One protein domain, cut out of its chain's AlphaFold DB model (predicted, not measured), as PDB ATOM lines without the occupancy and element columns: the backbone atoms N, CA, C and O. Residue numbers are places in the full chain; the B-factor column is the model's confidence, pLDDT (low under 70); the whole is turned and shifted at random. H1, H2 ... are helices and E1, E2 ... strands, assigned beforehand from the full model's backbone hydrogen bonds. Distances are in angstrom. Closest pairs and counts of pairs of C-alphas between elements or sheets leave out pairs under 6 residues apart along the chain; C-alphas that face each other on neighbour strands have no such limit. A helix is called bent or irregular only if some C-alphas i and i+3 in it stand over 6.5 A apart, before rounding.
ATOM      1  N   ILE A  17     -17.315 149.776   2.081       89.06
ATOM      2  CA  ILE A  17     -18.760 149.611   2.242       89.06
ATOM      3  C   ILE A  17     -19.220 150.244   3.554       89.06
ATOM      4  O   ILE A  17     -18.524 150.155   4.565       89.06
ATOM      5  N   ALA A  18     -20.382 150.895   3.539       90.00
ATOM      6  CA  ALA A  18     -21.004 151.438   4.741       90.00
ATOM      7  C   ALA A  18     -21.965 150.400   5.340       90.00
ATOM      8  O   ALA A  18     -22.914 149.998   4.674       90.00
ATOM      9  N   LEU A  19     -21.720 149.984   6.584       89.25
ATOM     10  CA  LEU A  19     -22.538 149.024   7.336       89.25
ATOM     11  C   LEU A  19     -22.741 149.556   8.756       89.25
ATOM     12  O   LEU A  19     -21.771 149.957   9.403       89.25
ATOM     13  N   ASN A  20     -23.983 149.588   9.251       87.94
ATOM     14  CA  ASN A  20     -24.321 150.109  10.587       87.94
ATOM     15  C   ASN A  20     -23.714 151.501  10.893       87.94
ATOM     16  O   ASN A  20     -23.299 151.785  12.016       87.94
ATOM     17  N   GLY A  21     -23.612 152.373   9.885       86.94
ATOM     18  CA  GLY A  21     -23.042 153.720  10.033       86.94
ATOM     19  C   GLY A  21     -21.510 153.793  10.128       86.94
ATOM     20  O   GLY A  21     -20.979 154.879  10.355       86.94
ATOM     21  N   LYS A  22     -20.790 152.678   9.936       88.94
ATOM     22  CA  LYS A  22     -19.320 152.624   9.858       88.94
ATOM     23  C   LYS A  22     -18.858 152.202   8.465       88.94
ATOM     24  O   LYS A  22     -19.577 151.507   7.752       88.94
ATOM     25  N   HIS A  23     -17.647 152.612   8.091       88.88
ATOM     26  CA  HIS A  23     -17.020 152.221   6.830       88.88
ATOM     27  C   HIS A  23     -16.056 151.055   7.048       88.88
ATOM     28  O   HIS A  23     -15.172 151.130   7.899       88.88
ATOM     29  N   TYR A  24     -16.217 150.009   6.244       89.62
ATOM     30  CA  TYR A  24     -15.380 148.814   6.240       89.62
ATOM     31  C   TYR A  24     -14.644 148.692   4.912       89.62
ATOM     32  O   TYR A  24     -15.182 149.068   3.869       89.62
ATOM     33  N   ALA A  25     -13.422 148.164   4.942       88.81
ATOM     34  CA  ALA A  25     -12.667 147.885   3.728       88.81
ATOM     35  C   ALA A  25     -13.245 146.659   3.004       88.81
ATOM     36  O   ALA A  25     -13.706 145.710   3.642       88.81
ATOM     37  N   LEU A  26     -13.208 146.693   1.671       87.06
ATOM     38  CA  LEU A  26     -13.547 145.569   0.808       87.06
ATOM     39  C   LEU A  26     -12.286 145.009   0.151       87.06
ATOM     40  O   LEU A  26     -11.597 145.718  -0.584       87.06
ATOM     41  N   GLU A  27     -12.032 143.721   0.357       85.88
ATOM     42  CA  GLU A  27     -10.994 142.976  -0.351       85.88
ATOM     43  C   GLU A  27     -11.621 142.124  -1.459       85.88
ATOM     44  O   GLU A  27     -12.418 141.218  -1.211       85.88
ATOM     45  N   TYR A  28     -11.245 142.403  -2.705       78.69
ATOM     46  CA  TYR A  28     -11.712 141.651  -3.866       78.69
ATOM     47  C   TYR A  28     -10.752 140.507  -4.160       78.69
ATOM     48  O   TYR A  28      -9.777 140.664  -4.895       78.69
ATOM     49  N   LEU A  29     -11.058 139.330  -3.625       66.12
ATOM     50  CA  LEU A  29     -10.384 138.105  -4.032       66.12
ATOM     51  C   LEU A  29     -11.035 137.603  -5.309       66.12
ATOM     52  O   LEU A  29     -12.146 137.079  -5.324       66.12
ATOM     53  N   HIS A  30     -10.366 137.862  -6.424       61.38
ATOM     54  CA  HIS A  30     -10.851 137.471  -7.735       61.38
ATOM     55  C   HIS A  30     -11.045 135.957  -7.847       61.38
ATOM     56  O   HIS A  30     -10.064 135.225  -7.922       61.38
ATOM     57  N   LEU A  31     -12.294 135.510  -8.017       50.44
ATOM     58  CA  LEU A  31     -12.619 134.187  -8.555       50.44
ATOM     59  C   LEU A  31     -13.741 134.284  -9.617       50.44
ATOM     60  O   LEU A  31     -14.917 134.100  -9.345       50.44
ATOM     61  N   SER A  32     -13.297 134.557 -10.855       48.31
ATOM     62  CA  SER A  32     -13.883 134.209 -12.172       48.31
ATOM     63  C   SER A  32     -15.225 134.817 -12.676       48.31
ATOM     64  O   SER A  32     -16.307 134.400 -12.288       48.31
ATOM     65  N   ARG A  33     -15.081 135.586 -13.782       47.00
ATOM     66  CA  ARG A  33     -15.961 135.770 -14.972       47.00
ATOM     67  C   ARG A  33     -17.303 136.513 -14.815       47.00
ATOM     68  O   ARG A  33     -18.362 135.906 -14.720       47.00
ATOM     69  N   GLY A  34     -17.271 137.826 -15.056       66.38
ATOM     70  CA  GLY A  34     -18.443 138.589 -15.503       66.38
ATOM     71  C   GLY A  34     -19.054 139.499 -14.439       66.38
ATOM     72  O   GLY A  34     -18.338 140.250 -13.786       66.38
ATOM     73  N   ALA A  35     -20.385 139.487 -14.336       71.44
ATOM     74  CA  ALA A  35     -21.164 140.448 -13.555       71.44
ATOM     75  C   ALA A  35     -21.171 140.200 -12.037       71.44
ATOM     76  O   ALA A  35     -21.529 141.116 -11.308       71.44
ATOM     77  N   HIS A  36     -20.804 139.010 -11.554       80.06
ATOM     78  CA  HIS A  36     -20.881 138.669 -10.130       80.06
ATOM     79  C   HIS A  36     -19.493 138.692  -9.480       80.06
ATOM     80  O   HIS A  36     -18.531 138.166 -10.040       80.06
ATOM     81  N   THR A  37     -19.388 139.289  -8.295       80.88
ATOM     82  CA  THR A  37     -18.163 139.293  -7.479       80.88
ATOM     83  C   THR A  37     -18.498 139.077  -6.011       80.88
ATOM     84  O   THR A  37     -19.604 139.393  -5.590       80.88
ATOM     85  N   HIS A  38     -17.535 138.592  -5.227       83.38
ATOM     86  CA  HIS A  38     -17.734 138.301  -3.807       83.38
ATOM     87  C   HIS A  38     -16.640 138.932  -2.927       83.38
ATOM     88  O   HIS A  38     -15.782 138.212  -2.413       83.38
ATOM     89  N   PRO A  39     -16.582 140.273  -2.801       84.25
ATOM     90  CA  PRO A  39     -15.607 140.911  -1.925       84.25
ATOM     91  C   PRO A  39     -15.812 140.533  -0.455       84.25
ATOM     92  O   PRO A  39     -16.937 140.366   0.024       84.25
ATOM     93  N   ARG A  40     -14.703 140.455   0.279       85.75
ATOM     94  CA  ARG A  40     -14.692 140.278   1.731       85.75
ATOM     95  C   ARG A  40     -14.785 141.627   2.419       85.75
ATOM     96  O   ARG A  40     -14.043 142.545   2.084       85.75
ATOM     97  N   VAL A  41     -15.660 141.722   3.409       88.00
ATOM     98  CA  VAL A  41     -15.707 142.838   4.352       88.00
ATOM     99  C   VAL A  41     -14.667 142.586   5.427       88.00
ATOM    100  O   VAL A  41     -14.709 141.547   6.085       88.00
ATOM    101  N   LEU A  42     -13.754 143.534   5.610       86.69
ATOM    102  CA  LEU A  42     -12.671 143.430   6.579       86.69
ATOM    103  C   LEU A  42     -12.890 144.384   7.756       86.69
ATOM    104  O   LEU A  42     -13.248 145.548   7.549       86.69
ATOM    105  N   ALA A  43     -12.630 143.909   8.977       80.31
ATOM    106  CA  ALA A  43     -12.581 144.734  10.184       80.31
ATOM    107  C   ALA A  43     -11.151 144.955  10.689       80.31
ATOM    108  O   ALA A  43     -10.324 144.038  10.718       80.31
ATOM    109  N   GLY A  44     -10.922 146.175  11.184       67.69
ATOM    110  CA  GLY A  44      -9.708 146.571  11.892       67.69
ATOM    111  C   GLY A  44      -8.452 146.615  11.020       67.69
ATOM    112  O   GLY A  44      -8.487 146.435   9.806       67.69
ATOM    113  N   GLU A  45      -7.314 146.855  11.668       57.50
ATOM    114  CA  GLU A  45      -5.992 146.893  11.018       57.50
ATOM    115  C   GLU A  45      -5.454 145.493  10.671       57.50
ATOM    116  O   GLU A  45      -4.488 145.369   9.926       57.50
ATOM    117  N   LYS A  46      -6.070 144.433  11.216       56.84
ATOM    118  CA  LYS A  46      -5.638 143.033  11.065       56.84
ATOM    119  C   LYS A  46      -6.283 142.297   9.885       56.84
ATOM    120  O   LYS A  46      -6.086 141.092   9.775       56.84
ATOM    121  N   GLU A  47      -7.060 142.990   9.048       68.94
ATOM    122  CA  GLU A  47      -7.743 142.404   7.881       68.94
ATOM    123  C   GLU A  47      -8.599 141.174   8.241       68.94
ATOM    124  O   GLU A  47      -8.641 140.190   7.506       68.94
ATOM    125  N   PHE A  48      -9.284 141.199   9.393       72.31
ATOM    126  CA  PHE A  48     -10.118 140.067   9.798       72.31
ATOM    127  C   PHE A  48     -11.349 139.996   8.885       72.31
ATOM    128  O   PHE A  48     -12.139 140.949   8.870       72.31
ATOM    129  N   PRO A  49     -11.541 138.908   8.120       80.00
ATOM    130  CA  PRO A  49     -12.694 138.793   7.248       80.00
ATOM    131  C   PRO A  49     -13.953 138.571   8.090       80.00
ATOM    132  O   PRO A  49     -14.071 137.584   8.807       80.00
ATOM    133  N   ILE A  50     -14.907 139.496   7.994       84.00
ATOM    134  CA  ILE A  50     -16.186 139.439   8.715       84.00
ATOM    135  C   ILE A  50     -17.195 138.604   7.930       84.00
ATOM    136  O   ILE A  50     -17.917 137.792   8.498       84.00
ATOM    137  N   ILE A  51     -17.298 138.848   6.625       82.62
ATOM    138  CA  ILE A  51     -18.272 138.220   5.729       82.62
ATOM    139  C   ILE A  51     -17.824 138.421   4.279       82.62
ATOM    140  O   ILE A  51     -17.189 139.421   3.953       82.62
ATOM    141  N   SER A  52     -18.182 137.493   3.397       83.50
ATOM    142  CA  SER A  52     -18.128 137.694   1.947       83.50
ATOM    143  C   SER A  52     -19.490 138.158   1.433       83.50
ATOM    144  O   SER A  52     -20.490 137.506   1.723       83.50
ATOM    145  N   LEU A  53     -19.530 139.229   0.640       84.19
ATOM    146  CA  LEU A  53     -20.770 139.806   0.110       84.19
ATOM    147  C   LEU A  53     -20.918 139.564  -1.377       84.19
ATOM    148  O   LEU A  53     -20.024 139.905  -2.138       84.19
ATOM    149  N   GLU A  54     -22.063 139.047  -1.812       84.94
ATOM    150  CA  GLU A  54     -22.365 138.998  -3.242       84.94
ATOM    151  C   GLU A  54     -22.626 140.406  -3.799       84.94
ATOM    152  O   GLU A  54     -23.458 141.168  -3.297       84.94
ATOM    153  N   HIS A  55     -21.921 140.727  -4.878       85.25
ATOM    154  CA  HIS A  55     -22.142 141.895  -5.714       85.25
ATOM    155  C   HIS A  55     -22.575 141.455  -7.114       85.25
ATOM    156  O   HIS A  55     -21.969 140.551  -7.689       85.25
ATOM    157  N   ILE A  56     -23.549 142.154  -7.696       84.88
ATOM    158  CA  ILE A  56     -23.989 142.010  -9.088       84.88
ATOM    159  C   ILE A  56     -23.745 143.345  -9.798       84.88
ATOM    160  O   ILE A  56     -24.135 144.404  -9.315       84.88
ATOM    161  N   HIS A  57     -23.051 143.314 -10.933       82.00
ATOM    162  CA  HIS A  57     -22.564 144.486 -11.666       82.00
ATOM    163  C   HIS A  57     -21.790 145.481 -10.779       82.00
ATOM    164  O   HIS A  57     -21.897 146.696 -10.937       82.00
ATOM    165  N   GLY A  58     -21.009 144.955  -9.831       79.00
ATOM    166  CA  GLY A  58     -20.208 145.749  -8.896       79.00
ATOM    167  C   GLY A  58     -20.988 146.352  -7.722       79.00
ATOM    168  O   GLY A  58     -20.375 147.031  -6.903       79.00
ATOM    169  N   GLN A  59     -22.294 146.097  -7.605       84.19
ATOM    170  CA  GLN A  59     -23.134 146.589  -6.509       84.19
ATOM    171  C   GLN A  59     -23.531 145.455  -5.559       84.19
ATOM    172  O   GLN A  59     -23.920 144.395  -6.050       84.19
ATOM    173  N   PRO A  60     -23.480 145.652  -4.230       85.31
ATOM    174  CA  PRO A  60     -23.924 144.644  -3.273       85.31
ATOM    175  C   PRO A  60     -25.418 144.354  -3.434       85.31
ATOM    176  O   PRO A  60     -26.228 145.264  -3.623       85.31
ATOM    177  N   VAL A  61     -25.801 143.082  -3.328       87.44
ATOM    178  CA  VAL A  61     -27.218 142.697  -3.320       87.44
ATOM    179  C   VAL A  61     -27.854 143.139  -1.995       87.44
ATOM    180  O   VAL A  61     -27.292 142.930  -0.926       87.44
ATOM    181  N   GLU A  62     -29.057 143.715  -2.026       83.25
ATOM    182  CA  GLU A  62     -29.695 144.294  -0.829       83.25
ATOM    183  C   GLU A  62     -29.856 143.296   0.336       83.25
ATOM    184  O   GLU A  62     -29.603 143.628   1.496       83.25
ATOM    185  N   LYS A  63     -30.226 142.042   0.042       80.38
ATOM    186  CA  LYS A  63     -30.317 140.979   1.061       80.38
ATOM    187  C   LYS A  63     -28.967 140.703   1.740       80.38
ATOM    188  O   LYS A  63     -28.936 140.370   2.923       80.38
ATOM    189  N   GLU A  64     -27.868 140.881   1.008       83.56
ATOM    190  CA  GLU A  64     -26.512 140.685   1.516       83.56
ATOM    191  C   GLU A  64     -26.096 141.834   2.425       83.56
ATOM    192  O   GLU A  64     -25.458 141.574   3.437       83.56
ATOM    193  N   LEU A  65     -26.525 143.072   2.149       86.44
ATOM    194  CA  LEU A  65     -26.278 144.211   3.043       86.44
ATOM    195  C   LEU A  65     -26.837 143.951   4.444       86.44
ATOM    196  O   LEU A  65     -26.112 144.081   5.427       86.44
ATOM    197  N   ARG A  66     -28.085 143.478   4.542       84.00
ATOM    198  CA  ARG A  66     -28.694 143.129   5.838       84.00
ATOM    199  C   ARG A  66     -27.953 141.994   6.548       84.00
ATOM    200  O   ARG A  66     -27.810 142.018   7.771       84.00
ATOM    201  N   ARG A  67     -27.475 140.986   5.808       82.50
ATOM    202  CA  ARG A  67     -26.634 139.913   6.378       82.50
ATOM    203  C   ARG A  67     -25.296 140.462   6.868       82.50
ATOM    204  O   ARG A  67     -24.862 140.091   7.956       82.50
ATOM    205  N   ALA A  68     -24.690 141.379   6.118       86.06
ATOM    206  CA  ALA A  68     -23.442 142.043   6.473       86.06
ATOM    207  C   ALA A  68     -23.571 142.858   7.759       86.06
ATOM    208  O   ALA A  68     -22.736 142.745   8.649       86.06
ATOM    209  N   GLU A  69     -24.646 143.633   7.888       86.94
ATOM    210  CA  GLU A  69     -24.940 144.429   9.080       86.94
ATOM    211  C   GLU A  69     -25.079 143.554  10.330       86.94
ATOM    212  O   GLU A  69     -24.562 143.903  11.393       86.94
ATOM    213  N   ARG A  70     -25.708 142.377  10.212       83.12
ATOM    214  CA  ARG A  70     -25.803 141.403  11.314       83.12
ATOM    215  C   ARG A  70     -24.458 140.746  11.636       83.12
ATOM    216  O   ARG A  70     -24.126 140.565  12.810       83.12
ATOM    217  N   ALA A  71     -23.669 140.423  10.615       83.62
ATOM    218  CA  ALA A  71     -22.323 139.882  10.787       83.62
ATOM    219  C   ALA A  71     -21.406 140.882  11.512       83.62
ATOM    220  O   ALA A  71     -20.703 140.515  12.447       83.62
ATOM    221  N   VAL A  72     -21.488 142.163  11.148       86.56
ATOM    222  CA  VAL A  72     -20.790 143.258  11.832       86.56
ATOM    223  C   VAL A  72     -21.287 143.417  13.268       86.56
ATOM    224  O   VAL A  72     -20.477 143.484  14.185       86.56
ATOM    225  N   ALA A  73     -22.602 143.435  13.497       83.56
ATOM    226  CA  ALA A  73     -23.152 143.596  14.843       83.56
ATOM    227  C   ALA A  73     -22.721 142.463  15.791       83.56
ATOM    228  O   ALA A  73     -22.387 142.714  16.948       83.56
ATOM    229  N   SER A  74     -22.693 141.216  15.309       81.06
ATOM    230  CA  SER A  74     -22.197 140.079  16.096       81.06
ATOM    231  C   SER A  74     -20.687 140.142  16.337       81.06
ATOM    232  O   SER A  74     -20.248 139.861  17.452       81.06
ATOM    233  N   PHE A  75     -19.916 140.592  15.346       84.06
ATOM    234  CA  PHE A  75     -18.486 140.852  15.493       84.06
ATOM    235  C   PHE A  75     -18.193 141.881  16.578       84.06
ATOM    236  O   PHE A  75     -17.440 141.595  17.508       84.06
ATOM    237  N   GLU A  76     -18.864 143.027  16.543       84.50
ATOM    238  CA  GLU A  76     -18.716 144.060  17.567       84.50
ATOM    239  C   GLU A  76     -19.173 143.569  18.948       84.50
ATOM    240  O   GLU A  76     -18.452 143.737  19.932       84.50
ATOM    241  N   ALA A  77     -20.324 142.891  19.034       81.94
ATOM    242  CA  ALA A  77     -20.843 142.351  20.292       81.94
ATOM    243  C   ALA A  77     -19.920 141.290  20.919       81.94
ATOM    244  O   ALA A  77     -19.881 141.152  22.142       81.94
ATOM    245  N   SER A  78     -19.159 140.559  20.098       76.81
ATOM    246  CA  SER A  78     -18.171 139.577  20.559       76.81
ATOM    247  C   SER A  78     -16.865 140.187  21.084       76.81
ATOM    248  O   SER A  78     -16.016 139.460  21.609       76.81
ATOM    249  N   GLY A  79     -16.686 141.504  20.937       79.44
ATOM    250  CA  GLY A  79     -15.400 142.158  21.152       79.44
ATOM    251  C   GLY A  79     -14.388 141.812  20.061       79.44
ATOM    252  O   GLY A  79     -13.236 141.536  20.382       79.44
ATOM    253  N   GLU A  80     -14.835 141.797  18.800       80.19
ATOM    254  CA  GLU A  80     -14.006 141.575  17.605       80.19
ATOM    255  C   GLU A  80     -13.376 140.173  17.518       80.19
ATOM    256  O   GLU A  80     -12.264 140.001  17.021       80.19
ATOM    257  N   LYS A  81     -14.085 139.154  18.017       75.94
ATOM    258  CA  LYS A  81     -13.598 137.767  18.056       75.94
ATOM    259  C   LYS A  81     -14.182 136.890  16.960       75.94
ATOM    260  O   LYS A  81     -13.476 136.052  16.429       75.94
ATOM    261  N   TYR A  82     -15.462 137.047  16.636       77.81
ATOM    262  CA  TYR A  82     -16.128 136.232  15.617       77.81
ATOM    263  C   TYR A  82     -17.251 136.991  14.951       77.81
ATOM    264  O   TYR A  82     -17.921 137.786  15.595       77.81
ATOM    265  N   SER A  83     -17.546 136.669  13.699       80.19
ATOM    266  CA  SER A  83     -18.807 137.063  13.080       80.19
ATOM    267  C   SER A  83     -19.770 135.878  13.008       80.19
ATOM    268  O   SER A  83     -19.385 134.737  12.750       80.19
ATOM    269  N   ALA A  84     -21.041 136.162  13.275       78.81
ATOM    270  CA  ALA A  84     -22.158 135.244  13.125       78.81
ATOM    271  C   ALA A  84     -23.001 135.698  11.936       78.81
ATOM    272  O   ALA A  84     -23.643 136.751  11.986       78.81
ATOM    273  N   ILE A  85     -23.005 134.913  10.864       78.00
ATOM    274  CA  ILE A  85     -23.720 135.255   9.634       78.00
ATOM    275  C   ILE A  85     -24.949 134.351   9.535       78.00
ATOM    276  O   ILE A  85     -24.771 133.154   9.309       78.00
ATOM    277  N   PRO A  86     -26.180 134.873   9.669       70.94
ATOM    278  CA  PRO A  86     -27.379 134.066   9.492       70.94
ATOM    279  C   PRO A  86     -27.434 133.450   8.094       70.94
ATOM    280  O   PRO A  86     -27.073 134.097   7.097       70.94
ATOM    281  N   ASP A  87     -27.913 132.212   8.033       68.56
ATOM    282  CA  ASP A  87     -28.238 131.541   6.784       68.56
ATOM    283  C   ASP A  87     -29.756 131.561   6.551       68.56
ATOM    284  O   ASP A  87     -30.551 131.153   7.402       68.56
ATOM    285  N   GLY A  88     -30.165 132.087   5.395       62.38
ATOM    286  CA  GLY A  88     -31.570 132.313   5.045       62.38
ATOM    287  C   GLY A  88     -32.262 133.483   5.767       62.38
ATOM    288  O   GLY A  88     -31.678 134.227   6.551       62.38
ATOM    289  N   GLU A  89     -33.547 133.671   5.450       53.22
ATOM    290  CA  GLU A  89     -34.375 134.789   5.943       53.22
ATOM    291  C   GLU A  89     -35.016 134.517   7.315       53.22
ATOM    292  O   GLU A  89     -35.504 135.431   7.981       53.22
ATOM    293  N   VAL A  90     -35.027 133.257   7.754       52.66
ATOM    294  CA  VAL A  90     -35.773 132.808   8.934       52.66
ATOM    295  C   VAL A  90     -34.849 132.772  10.148       52.66
ATOM    296  O   VAL A  90     -34.482 131.711  10.644       52.66
ATOM    297  N   PHE A  91     -34.474 133.948  10.641       56.81
ATOM    298  CA  PHE A  91     -33.861 134.090  11.957       56.81
ATOM    299  C   PHE A  91     -34.866 134.756  12.896       56.81
ATOM    300  O   PHE A  91     -35.251 135.910  12.694       56.81
ATOM    301  N   ARG A  92     -35.333 134.022  13.913       47.78
ATOM    302  CA  ARG A  92     -36.170 134.609  14.960       47.78
ATOM    303  C   ARG A  92     -35.295 135.185  16.061       47.78
ATOM    304  O   ARG A  92     -34.697 134.460  16.845       47.78
ATOM    305  N   GLY A  93     -35.362 136.507  16.148       46.03
ATOM    306  CA  GLY A  93     -34.962 137.290  17.302       46.03
ATOM    307  C   GLY A  93     -33.562 137.834  17.140       46.03
ATOM    308  O   GLY A  93     -32.626 137.065  16.986       46.03
ATOM    309  N   ASP A  94     -33.428 139.151  17.243       47.47
ATOM    310  CA  ASP A  94     -32.184 139.923  17.320       47.47
ATOM    311  C   ASP A  94     -31.345 139.591  18.572       47.47
ATOM    312  O   ASP A  94     -30.778 140.461  19.229       47.47
ATOM    313  N   THR A  95     -31.289 138.312  18.939       52.34
ATOM    314  CA  THR A  95     -30.536 137.798  20.065       52.34
ATOM    315  C   THR A  95     -29.093 137.656  19.602       52.34
ATOM    316  O   THR A  95     -28.834 136.912  18.649       52.34
ATOM    317  N   PRO A  96     -28.141 138.343  20.248       55.69
ATOM    318  CA  PRO A  96     -26.728 138.143  19.982       55.69
ATOM    319  C   PRO A  96     -26.394 136.653  20.088       55.69
ATOM    320  O   PRO A  96     -26.803 135.981  21.040       55.69
ATOM    321  N   MET A  97     -25.670 136.123  19.104       67.62
ATOM    322  CA  MET A  97     -25.247 134.727  19.128       67.62
ATOM    323  C   MET A  97     -24.344 134.495  20.342       67.62
ATOM    324  O   MET A  97     -23.268 135.081  20.426       67.62
ATOM    325  N   ASN A  98     -24.769 133.635  21.270       72.62
ATOM    326  CA  ASN A  98     -23.950 133.210  22.400       72.62
ATOM    327  C   ASN A  98     -23.167 131.950  22.005       72.62
ATOM    328  O   ASN A  98     -23.733 130.858  21.948       72.62
ATOM    329  N   VAL A  99     -21.870 132.109  21.738       70.75
ATOM    330  CA  VAL A  99     -20.979 131.012  21.321       70.75
ATOM    331  C   VAL A  99     -20.947 129.871  22.332       70.75
ATOM    332  O   VAL A  99     -20.947 128.710  21.932       70.75
ATOM    333  N   ASP A 100     -20.988 130.159  23.631       75.38
ATOM    334  CA  ASP A 100     -20.984 129.094  24.631       75.38
ATOM    335  C   ASP A 100     -22.288 128.290  24.580       75.38
ATOM    336  O   ASP A 100     -22.242 127.064  24.656       75.38
ATOM    337  N   LYS A 101     -23.444 128.926  24.334       78.56
ATOM    338  CA  LYS A 101     -24.704 128.198  24.078       78.56
ATOM    339  C   LYS A 101     -24.584 127.301  22.844       78.56
ATOM    340  O   LYS A 101     -25.032 126.160  22.891       78.56
ATOM    341  N   VAL A 102     -23.969 127.792  21.767       77.19
ATOM    342  CA  VAL A 102     -23.749 127.024  20.530       77.19
ATOM    343  C   VAL A 102     -22.893 125.789  20.799       77.19
ATOM    344  O   VAL A 102     -23.281 124.685  20.429       77.19
ATOM    345  N   VAL A 103     -21.764 125.949  21.495       75.81
ATOM    346  CA  VAL A 103     -20.892 124.828  21.876       75.81
ATOM    347  C   VAL A 103     -21.660 123.818  22.733       75.81
ATOM    348  O   VAL A 103     -21.592 122.620  22.472       75.81
ATOM    349  N   GLN A 104     -22.449 124.277  23.711       79.88
ATOM    350  CA  GLN A 104     -23.280 123.393  24.535       79.88
ATOM    351  C   GLN A 104     -24.365 122.664  23.724       79.88
ATOM    352  O   GLN A 104     -24.624 121.487  23.968       79.88
ATOM    353  N   ASP A 105     -24.999 123.330  22.757       79.44
ATOM    354  CA  ASP A 105     -25.987 122.716  21.868       79.44
ATOM    355  C   ASP A 105     -25.349 121.659  20.947       79.44
ATOM    356  O   ASP A 105     -25.948 120.602  20.732       79.44
ATOM    357  N   VAL A 106     -24.126 121.899  20.462       78.62
ATOM    358  CA  VAL A 106     -23.334 120.932  19.680       78.62
ATOM    359  C   VAL A 106     -22.950 119.720  20.533       78.62
ATOM    360  O   VAL A 106     -23.242 118.591  20.137       78.62
ATOM    361  N   LEU A 107     -22.394 119.930  21.733       76.81
ATOM    362  CA  LEU A 107     -22.042 118.855  22.677       76.81
ATOM    363  C   LEU A 107     -23.257 118.000  23.064       76.81
ATOM    364  O   LEU A 107     -23.150 116.784  23.218       76.81
ATOM    365  N   ALA A 108     -24.425 118.630  23.197       81.12
ATOM    366  CA  ALA A 108     -25.682 117.957  23.502       81.12
ATOM    367  C   ALA A 108     -26.344 117.288  22.280       81.12
ATOM    368  O   ALA A 108     -27.433 116.728  22.419       81.12
ATOM    369  N   GLY A 109     -25.749 117.365  21.082       76.19
ATOM    370  CA  GLY A 109     -26.311 116.804  19.849       76.19
ATOM    371  C   GLY A 109     -27.619 117.468  19.396       76.19
ATOM    372  O   GLY A 109     -28.403 116.860  18.664       76.19
ATOM    373  N   ARG A 110     -27.886 118.700  19.852       79.69
ATOM    374  CA  ARG A 110     -29.077 119.485  19.480       79.69
ATOM    375  C   ARG A 110     -28.907 120.213  18.148       79.69
ATOM    376  O   ARG A 110     -29.906 120.592  17.536       79.69
ATOM    377  N   CYS A 111     -27.665 120.362  17.697       79.12
ATOM    378  CA  CYS A 111     -27.301 121.016  16.449       79.12
ATOM    379  C   CYS A 111     -26.466 120.103  15.555       79.12
ATOM    380  O   CYS A 111     -25.678 119.287  16.033       79.12
ATOM    381  N   SER A 112     -26.612 120.289  14.250       77.56
ATOM    382  CA  SER A 112     -25.626 119.884  13.259       77.56
ATOM    383  C   SER A 112     -24.592 120.987  13.104       77.56
ATOM    384  O   SER A 112     -24.916 122.171  13.148       77.56
ATOM    385  N   CYS A 113     -23.343 120.596  12.897       77.12
ATOM    386  CA  CYS A 113     -22.326 121.507  12.406       77.12
ATOM    387  C   CYS A 113     -21.568 120.861  11.254       77.12
ATOM    388  O   CYS A 113     -21.365 119.644  11.234       77.12
ATOM    389  N   ASP A 114     -21.141 121.671  10.300       76.25
ATOM    390  CA  ASP A 114     -20.439 121.270   9.087       76.25
ATOM    391  C   ASP A 114     -19.319 122.278   8.821       76.25
ATOM    392  O   ASP A 114     -19.529 123.483   8.957       76.25
ATOM    393  N   LEU A 115     -18.128 121.795   8.466       74.75
ATOM    394  CA  LEU A 115     -17.033 122.648   8.013       74.75
ATOM    395  C   LEU A 115     -17.199 122.934   6.520       74.75
ATOM    396  O   LEU A 115     -17.352 122.011   5.721       74.75
ATOM    397  N   TRP A 116     -17.149 124.207   6.155       74.25
ATOM    398  CA  TRP A 116     -17.267 124.688   4.786       74.25
ATOM    399  C   TRP A 116     -16.024 125.485   4.418       74.25
ATOM    400  O   TRP A 116     -15.425 126.154   5.260       74.25
ATOM    401  N   GLU A 117     -15.649 125.431   3.146       70.06
ATOM    402  CA  GLU A 117     -14.583 126.236   2.563       70.06
ATOM    403  C   GLU A 117     -15.179 127.066   1.427       70.06
ATOM    404  O   GLU A 117     -15.910 126.555   0.579       70.06
ATOM    405  N   TYR A 118     -14.927 128.369   1.460       64.69
ATOM    406  CA  TYR A 118     -15.366 129.297   0.434       64.69
ATOM    407  C   TYR A 118     -14.225 130.261   0.127       64.69
ATOM    408  O   TYR A 118     -13.849 131.095   0.956       64.69
ATOM    409  N   PHE A 119     -13.664 130.137  -1.075       62.44
ATOM    410  CA  PHE A 119     -12.612 131.019  -1.583       62.44
ATOM    411  C   PHE A 119     -11.363 131.083  -0.689       62.44
ATOM    412  O   PHE A 119     -10.813 132.157  -0.459       62.44
ATOM    413  N   GLY A 120     -10.920 129.951  -0.155       61.00
ATOM    414  CA  GLY A 120      -9.783 129.817   0.753       61.00
ATOM    415  C   GLY A 120     -10.073 130.224   2.200       61.00
ATOM    416  O   GLY A 120      -9.154 130.223   3.015       61.00
ATOM    417  N   ILE A 121     -11.317 130.585   2.537       63.88
ATOM    418  CA  ILE A 121     -11.755 130.788   3.924       63.88
ATOM    419  C   ILE A 121     -12.572 129.597   4.377       63.88
ATOM    420  O   ILE A 121     -13.583 129.241   3.774       63.88
ATOM    421  N   TYR A 122     -12.178 129.063   5.522       68.69
ATOM    422  CA  TYR A 122     -12.936 128.047   6.215       68.69
ATOM    423  C   TYR A 122     -13.882 128.687   7.221       68.69
ATOM    424  O   TYR A 122     -13.524 129.645   7.907       68.69
ATOM    425  N   HIS A 123     -15.083 128.139   7.313       76.31
ATOM    426  CA  HIS A 123     -16.080 128.540   8.289       76.31
ATOM    427  C   HIS A 123     -16.906 127.345   8.727       76.31
ATOM    428  O   HIS A 123     -17.030 126.357   8.005       76.31
ATOM    429  N   ILE A 124     -17.498 127.442   9.913       77.88
ATOM    430  CA  ILE A 124     -18.411 126.409  10.389       77.88
ATOM    431  C   ILE A 124     -19.831 126.880  10.200       77.88
ATOM    432  O   ILE A 124     -20.241 127.892  10.766       77.88
ATOM    433  N   HIS A 125     -20.580 126.088   9.453       80.81
ATOM    434  CA  HIS A 125     -22.022 126.149   9.452       80.81
ATOM    435  C   HIS A 125     -22.550 125.413  10.683       80.81
ATOM    436  O   HIS A 125     -22.195 124.256  10.909       80.81
ATOM    437  N   VAL A 126     -23.406 126.052  11.475       79.19
ATOM    438  CA  VAL A 126     -24.146 125.404  12.565       79.19
ATOM    439  C   VAL A 126     -25.635 125.580  12.315       79.19
ATOM    440  O   VAL A 126     -26.102 126.686  12.052       79.19
ATOM    441  N   SER A 127     -26.391 124.495  12.444       79.44
ATOM    442  CA  SER A 127     -27.838 124.482  12.266       79.44
ATOM    443  C   SER A 127     -28.538 123.704  13.376       79.44
ATOM    444  O   SER A 127     -28.139 122.605  13.762       79.44
ATOM    445  N   ARG A 128     -29.618 124.278  13.902       78.56
ATOM    446  CA  ARG A 128     -30.586 123.605  14.775       78.56
ATOM    447  C   ARG A 128     -31.819 123.220  13.953       78.56
ATOM    448  O   ARG A 128     -32.034 123.745  12.868       78.56
ATOM    449  N   LYS A 129     -32.635 122.274  14.421       71.12
ATOM    450  CA  LYS A 129     -33.796 121.771  13.659       71.12
ATOM    451  C   LYS A 129     -34.863 122.853  13.436       71.12
ATOM    452  O   LYS A 129     -35.245 123.543  14.373       71.12
ATOM    453  N   THR A 130     -35.410 122.919  12.221       64.56
ATOM    454  CA  THR A 130     -36.374 123.939  11.742       64.56
ATOM    455  C   THR A 130     -37.701 124.004  12.502       64.56
ATOM    456  O   THR A 130     -38.385 125.018  12.458       64.56
ATOM    457  N   TYR A 131     -38.067 122.941  13.218       64.88
ATOM    458  CA  TYR A 131     -39.309 122.870  13.999       64.88
ATOM    459  C   TYR A 131     -39.107 123.153  15.497       64.88
ATOM    460  O   TYR A 131     -40.046 123.010  16.278       64.88
ATOM    461  N   ASP A 132     -37.889 123.514  15.911       64.88
ATOM    462  CA  ASP A 132     -37.576 123.919  17.281       64.88
ATOM    463  C   ASP A 132     -37.970 125.392  17.503       64.88
ATOM    464  O   ASP A 132     -37.812 126.230  16.612       64.88
ATOM    465  N   ALA A 133     -38.467 125.719  18.698       63.16
ATOM    466  CA  ALA A 133     -38.741 127.098  19.096       63.16
ATOM    467  C   ALA A 133     -37.465 127.965  19.087       63.16
ATOM    468  O   ALA A 133     -37.550 129.168  18.843       63.16
ATOM    469  N   ASP A 134     -36.303 127.332  19.280       65.38
ATOM    470  CA  ASP A 134     -34.966 127.928  19.230       65.38
ATOM    471  C   ASP A 134     -34.243 127.640  17.893       65.38
ATOM    472  O   ASP A 134     -33.028 127.440  17.874       65.38
ATOM    473  N   TYR A 135     -34.954 127.546  16.763       67.94
ATOM    474  CA  TYR A 135     -34.313 127.339  15.458       67.94
ATOM    475  C   TYR A 135     -33.303 128.449  15.115       67.94
ATOM    476  O   TYR A 135     -33.617 129.638  15.180       67.94
ATOM    477  N   TYR A 136     -32.111 128.045  14.670       67.81
ATOM    478  CA  TYR A 136     -31.109 128.932  14.090       67.81
ATOM    479  C   TYR A 136     -30.246 128.202  13.059       67.81
ATOM    480  O   TYR A 136     -30.048 126.987  13.138       67.81
ATOM    481  N   SER A 137     -29.705 128.968  12.115       71.00
ATOM    482  CA  SER A 137     -28.716 128.519  11.141       71.00
ATOM    483  C   SER A 137     -27.755 129.671  10.851       71.00
ATOM    484  O   SER A 137     -28.201 130.775  10.530       71.00
ATOM    485  N   PHE A 138     -26.453 129.462  11.050       73.00
ATOM    486  CA  PHE A 138     -25.443 130.497  10.839       73.00
ATOM    487  C   PHE A 138     -24.096 129.923  10.413       73.00
ATOM    488  O   PHE A 138     -23.777 128.767  10.682       73.00
ATOM    489  N   ASN A 139     -23.274 130.789   9.827       73.06
ATOM    490  CA  ASN A 139     -21.851 130.564   9.620       73.06
ATOM    491  C   ASN A 139     -21.049 131.347  10.669       73.06
ATOM    492  O   ASN A 139     -21.305 132.537  10.865       73.06
ATOM    493  N   ILE A 140     -20.088 130.692  11.327       71.88
ATOM    494  CA  ILE A 140     -19.105 131.342  12.209       71.88
ATOM    495  C   ILE A 140     -17.789 131.491  11.463       71.88
ATOM    496  O   ILE A 140     -17.241 130.498  10.975       71.88
ATOM    497  N   TRP A 141     -17.278 132.718  11.402       74.88
ATOM    498  CA  TRP A 141     -15.943 133.016  10.887       74.88
ATOM    499  C   TRP A 141     -15.048 133.440  12.062       74.88
ATOM    500  O   TRP A 141     -15.028 134.605  12.449       74.88
ATOM    501  N   ASP A 142     -14.373 132.460  12.672       73.81
ATOM    502  CA  ASP A 142     -13.299 132.637  13.665       73.81
ATOM    503  C   ASP A 142     -12.536 131.321  13.871       73.81
ATOM    504  O   ASP A 142     -13.154 130.269  14.027       73.81
ATOM    505  N   LYS A 143     -11.198 131.358  13.902       65.50
ATOM    506  CA  LYS A 143     -10.378 130.137  13.966       65.50
ATOM    507  C   LYS A 143     -10.509 129.406  15.303       65.50
ATOM    508  O   LYS A 143     -10.607 128.180  15.306       65.50
ATOM    509  N   GLU A 144     -10.520 130.128  16.421       71.31
ATOM    510  CA  GLU A 144     -10.540 129.522  17.759       71.31
ATOM    511  C   GLU A 144     -11.908 128.916  18.078       71.31
ATOM    512  O   GLU A 144     -12.008 127.787  18.560       71.31
ATOM    513  N   ILE A 145     -12.985 129.631  17.764       70.94
ATOM    514  CA  ILE A 145     -14.350 129.141  17.936       70.94
ATOM    515  C   ILE A 145     -14.623 127.998  16.974       70.94
ATOM    516  O   ILE A 145     -15.252 127.018  17.377       70.94
ATOM    517  N   CYS A 146     -14.113 128.072  15.741       70.88
ATOM    518  CA  CYS A 146     -14.208 126.943  14.831       70.88
ATOM    519  C   CYS A 146     -13.525 125.701  15.419       70.88
ATOM    520  O   CYS A 146     -14.152 124.644  15.481       70.88
ATOM    521  N   ALA A 147     -12.301 125.826  15.937       69.06
ATOM    522  CA  ALA A 147     -11.614 124.719  16.600       69.06
ATOM    523  C   ALA A 147     -12.442 124.144  17.765       69.06
ATOM    524  O   ALA A 147     -12.716 122.947  17.785       69.06
ATOM    525  N   ARG A 148     -12.957 124.997  18.664       73.12
ATOM    526  CA  ARG A 148     -13.788 124.570  19.808       73.12
ATOM    527  C   ARG A 148     -15.070 123.844  19.386       73.12
ATOM    528  O   ARG A 148     -15.459 122.861  20.012       73.12
ATOM    529  N   VAL A 149     -15.756 124.326  18.348       71.94
ATOM    530  CA  VAL A 149     -16.992 123.702  17.841       71.94
ATOM    531  C   VAL A 149     -16.702 122.363  17.149       71.94
ATOM    532  O   VAL A 149     -17.518 121.448  17.252       71.94
ATOM    533  N   LEU A 150     -15.556 122.222  16.477       67.75
ATOM    534  CA  LEU A 150     -15.120 120.955  15.874       67.75
ATOM    535  C   LEU A 150     -14.709 119.932  16.932       67.75
ATOM    536  O   LEU A 150     -15.158 118.790  16.872       67.75
ATOM    537  N   GLU A 151     -13.929 120.336  17.937       69.81
ATOM    538  CA  GLU A 151     -13.559 119.486  19.079       69.81
ATOM    539  C   GLU A 151     -14.797 118.968  19.826       69.81
ATOM    540  O   GLU A 151     -14.833 117.829  20.291       69.81
ATOM    541  N   ALA A 152     -15.854 119.780  19.883       68.94
ATOM    542  CA  ALA A 152     -17.134 119.417  20.470       68.94
ATOM    543  C   ALA A 152     -17.952 118.389  19.656       68.94
ATOM    544  O   ALA A 152     -19.034 118.014  20.110       68.94
ATOM    545  N   LYS A 153     -17.487 117.907  18.487       68.00
ATOM    546  CA  LYS A 153     -18.166 116.865  17.686       68.00
ATOM    547  C   LYS A 153     -17.656 115.464  18.041       68.00
ATOM    548  O   LYS A 153     -16.670 115.001  17.472       68.00
ATOM    549  N   PRO A 154     -18.382 114.683  18.856       52.84
ATOM    550  CA  PRO A 154     -17.884 113.396  19.337       52.84
ATOM    551  C   PRO A 154     -17.784 112.269  18.282       52.84
ATOM    552  O   PRO A 154     -17.393 111.167  18.653       52.84
ATOM    553  N   ARG A 155     -18.181 112.454  17.004       52.50
ATOM    554  CA  ARG A 155     -18.338 111.327  16.042       52.50
ATOM    555  C   ARG A 155     -17.995 111.581  14.557       52.50
ATOM    556  O   ARG A 155     -18.403 110.783  13.721       52.50
ATOM    557  N   ARG A 156     -17.274 112.646  14.182       49.28
ATOM    558  CA  ARG A 156     -17.018 112.991  12.753       49.28
ATOM    559  C   ARG A 156     -15.534 113.090  12.361       49.28
ATOM    560  O   ARG A 156     -15.200 113.691  11.346       49.28
ATOM    561  N   HIS A 157     -14.679 112.469  13.168       46.06
ATOM    562  CA  HIS A 157     -13.211 112.479  13.117       46.06
ATOM    563  C   HIS A 157     -12.592 112.258  11.718       46.06
ATOM    564  O   HIS A 157     -11.584 112.871  11.398       46.06
ATOM    565  N   GLU A 158     -13.188 111.446  10.843       46.94
ATOM    566  CA  GLU A 158     -12.504 111.007   9.611       46.94
ATOM    567  C   GLU A 158     -12.644 111.944   8.394       46.94
ATOM    568  O   GLU A 158     -11.899 111.794   7.428       46.94
ATOM    569  N   ILE A 159     -13.564 112.921   8.402       46.53
ATOM    570  CA  ILE A 159     -13.809 113.796   7.232       46.53
ATOM    571  C   ILE A 159     -13.107 115.163   7.368       46.53
ATOM    572  O   ILE A 159     -12.730 115.761   6.363       46.53
ATOM    573  N   GLU A 160     -12.876 115.651   8.592       52.00
ATOM    574  CA  GLU A 160     -12.399 117.024   8.857       52.00
ATOM    575  C   GLU A 160     -10.874 117.121   9.090       52.00
ATOM    576  O   GLU A 160     -10.285 118.175   8.844       52.00
ATOM    577  N   GLU A 161     -10.199 116.022   9.453       49.41
ATOM    578  CA  GLU A 161      -8.745 115.987   9.713       49.41
ATOM    579  C   GLU A 161      -7.892 116.439   8.513       49.41
ATOM    580  O   GLU A 161      -6.885 117.131   8.681       49.41
ATOM    581  N   ARG A 162      -8.314 116.120   7.281       48.03
ATOM    582  CA  ARG A 162      -7.608 116.548   6.056       48.03
ATOM    583  C   ARG A 162      -7.801 118.027   5.719       48.03
ATOM    584  O   ARG A 162      -6.944 118.603   5.056       48.03
ATOM    585  N   ALA A 163      -8.901 118.643   6.152       47.69
ATOM    586  CA  ALA A 163      -9.146 120.068   5.938       47.69
ATOM    587  C   ALA A 163      -8.339 120.915   6.935       47.69
ATOM    588  O   ALA A 163      -7.742 121.915   6.550       47.69
ATOM    589  N   LEU A 164      -8.238 120.473   8.194       51.00
ATOM    590  CA  LEU A 164      -7.540 121.202   9.259       51.00
ATOM    591  C   LEU A 164      -6.017 121.259   9.057       51.00
ATOM    592  O   LEU A 164      -5.414 122.286   9.364       51.00
ATOM    593  N   GLN A 165      -5.394 120.231   8.466       53.38
ATOM    594  CA  GLN A 165      -3.960 120.271   8.134       53.38
ATOM    595  C   GLN A 165      -3.577 121.421   7.190       53.38
ATOM    596  O   GLN A 165      -2.445 121.873   7.262       53.38
ATOM    597  N   ASN A 166      -4.507 121.929   6.369       46.88
ATOM    598  CA  ASN A 166      -4.276 123.063   5.463       46.88
ATOM    599  C   ASN A 166      -4.703 124.426   6.050       46.88
ATOM    600  O   ASN A 166      -4.418 125.462   5.459       46.88
ATOM    601  N   VAL A 167      -5.426 124.445   7.177       44.81
ATOM    602  CA  VAL A 167      -5.909 125.677   7.844       44.81
ATOM    603  C   VAL A 167      -4.883 126.229   8.842       44.81
ATOM    604  O   VAL A 167      -4.882 127.431   9.138       44.81
ATOM    605  N   PHE A 168      -4.036 125.344   9.375       44.47
ATOM    606  CA  PHE A 168      -3.102 125.624  10.470       44.47
ATOM    607  C   PHE A 168      -1.613 125.487  10.105       44.47
ATOM    608  O   PHE A 168      -0.773 125.758  10.959       44.47
ATOM    609  N   SER A 169      -1.289 125.074   8.875       41.03
ATOM    610  CA  SER A 169       0.059 125.135   8.284       41.03
ATOM    611  C   SER A 169       0.298 126.472   7.594       41.03
ATOM    612  O   SER A 169       1.393 127.042   7.777       41.03
TER     613      SER A 169
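Overview. This is residues 17 to 169 of the 169 residues of an uncharacterized protein of Crocinitomicaceae bacterium (UniProt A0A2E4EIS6). Two small, strongly twisted sheets of four strands each make two lobes, and the longest helix, H1, lies between them, in the curl of the first sheet, E1 to E4, and beside the edge strand E5 of the second. H2 and H3 run side by side over one face of the second sheet, while the irregular H4, close to the chain's last residue, lies loosely near the edge strand E6. The printed part has 153 residues, with four named helices and eight named strands in the order E1 E2 E3 E4 H1 E5 H2 E6 E7 E8 H3 H4; the class is mixed, helices and strands. The sheets run E1 E2 E3 E4 and E5 E8 E7 E6, both antiparallel. The whole is compact, with a radius of gyration of the C-alphas of 15.7 A and spans of 43 by 37 by 29 A.

Arrangement. Begin at residue 17: E1, residues 17 to 19, E2, residues 22 to 27, E3, residues 40 to 43, and E4, residues 48 to 52, form a meander, each strand the antiparallel neighbour of the one before. In the hairpin E1 and E2, N 17 and O 24 are within hydrogen-bond range at 2.9 A; in the hairpin E2 and E3, look at N 27 and O 40, 2.9 A; in the hairpin E3 and E4, at N 41 and O 51, 2.8 A. The pairing of E2 is staggered, residues 22 to 24 with E1 and 25 to 27 with E3. H1, residues 62 to 77, is on this sheet and makes two layers with it, a helix on one face of a sheet. Its closest C-alphas to E1 are those of Glu 69 and Leu 19, 5.5 A, and to E4 those of Ala 68 and Ile 51, 6.5 A. H1 also stands at the level of the second sheet, at a height of 3.4 A, and its closest C-alphas to E5, residues 83 to 86, are those of Phe 75 and Ser 83, 4.5 A. Between the sheets, the closest C-alphas of E4 and E5 are those of Ile 50 and Ser 83, 5.6 A. E6, residues 111 to 118, E7, residues 121 to 128, and E8, residues 137 to 141, form another meander; find N 114 and O 125 at 2.9 A for E6 and E7, N 126 and O 138 at 2.9 A for E7 and E8, and N 85 and O 139 at 2.9 A for E5 and E8. H2, residues 99 to 107, and H3, residues 143 to 151, lie on the same face of this sheet, at heights of 9.2 A and 9.3 A. They touch at a shallow tilt of 23 degrees, the same way, with the C-alphas of Val 103 and Val 149 closest at 5.7 A. H4, residues 157 to 164, is on this sheet too, its closest C-alphas to E6 being those of Glu 160 and Leu 115, 7.3 A. Every O i to N i+4 pair is within hydrogen-bond range in H1, H2 and H3, but 1 of 4 in H4, with 1 of 5 O i to N i+3 pairs.

Along the chain. Find C-alpha 17 at (-18.760, 149.611, 2.242), where E1 begins; E2 then measures 16.3 A. H1 runs 23.0 A from C-alpha 62 at (-29.695, 144.294, -0.829) to C-alpha 77 at (-20.843, 142.351, 20.292). E6 measures 21.6 A, E7 22.9 A and E8 13.5 A. H4 ends at C-alpha 164, (-7.540, 121.202, 9.259); it is only just irregular, C-alphas 159 and 162 being 6.9 A apart.

Size, cuts and confidence. The two C-alphas farthest apart are those of Gly 34 and Ala 108, 44.7 A. The printed part has no cut. The links E2 to E3 and E5 to H2 are long, 12 residues each. Mean pLDDT of the printed part is 72.1; 55 residues are under 70, among them residues 29 to 34, 87 to 97, 130 to 136 and 150 to 169.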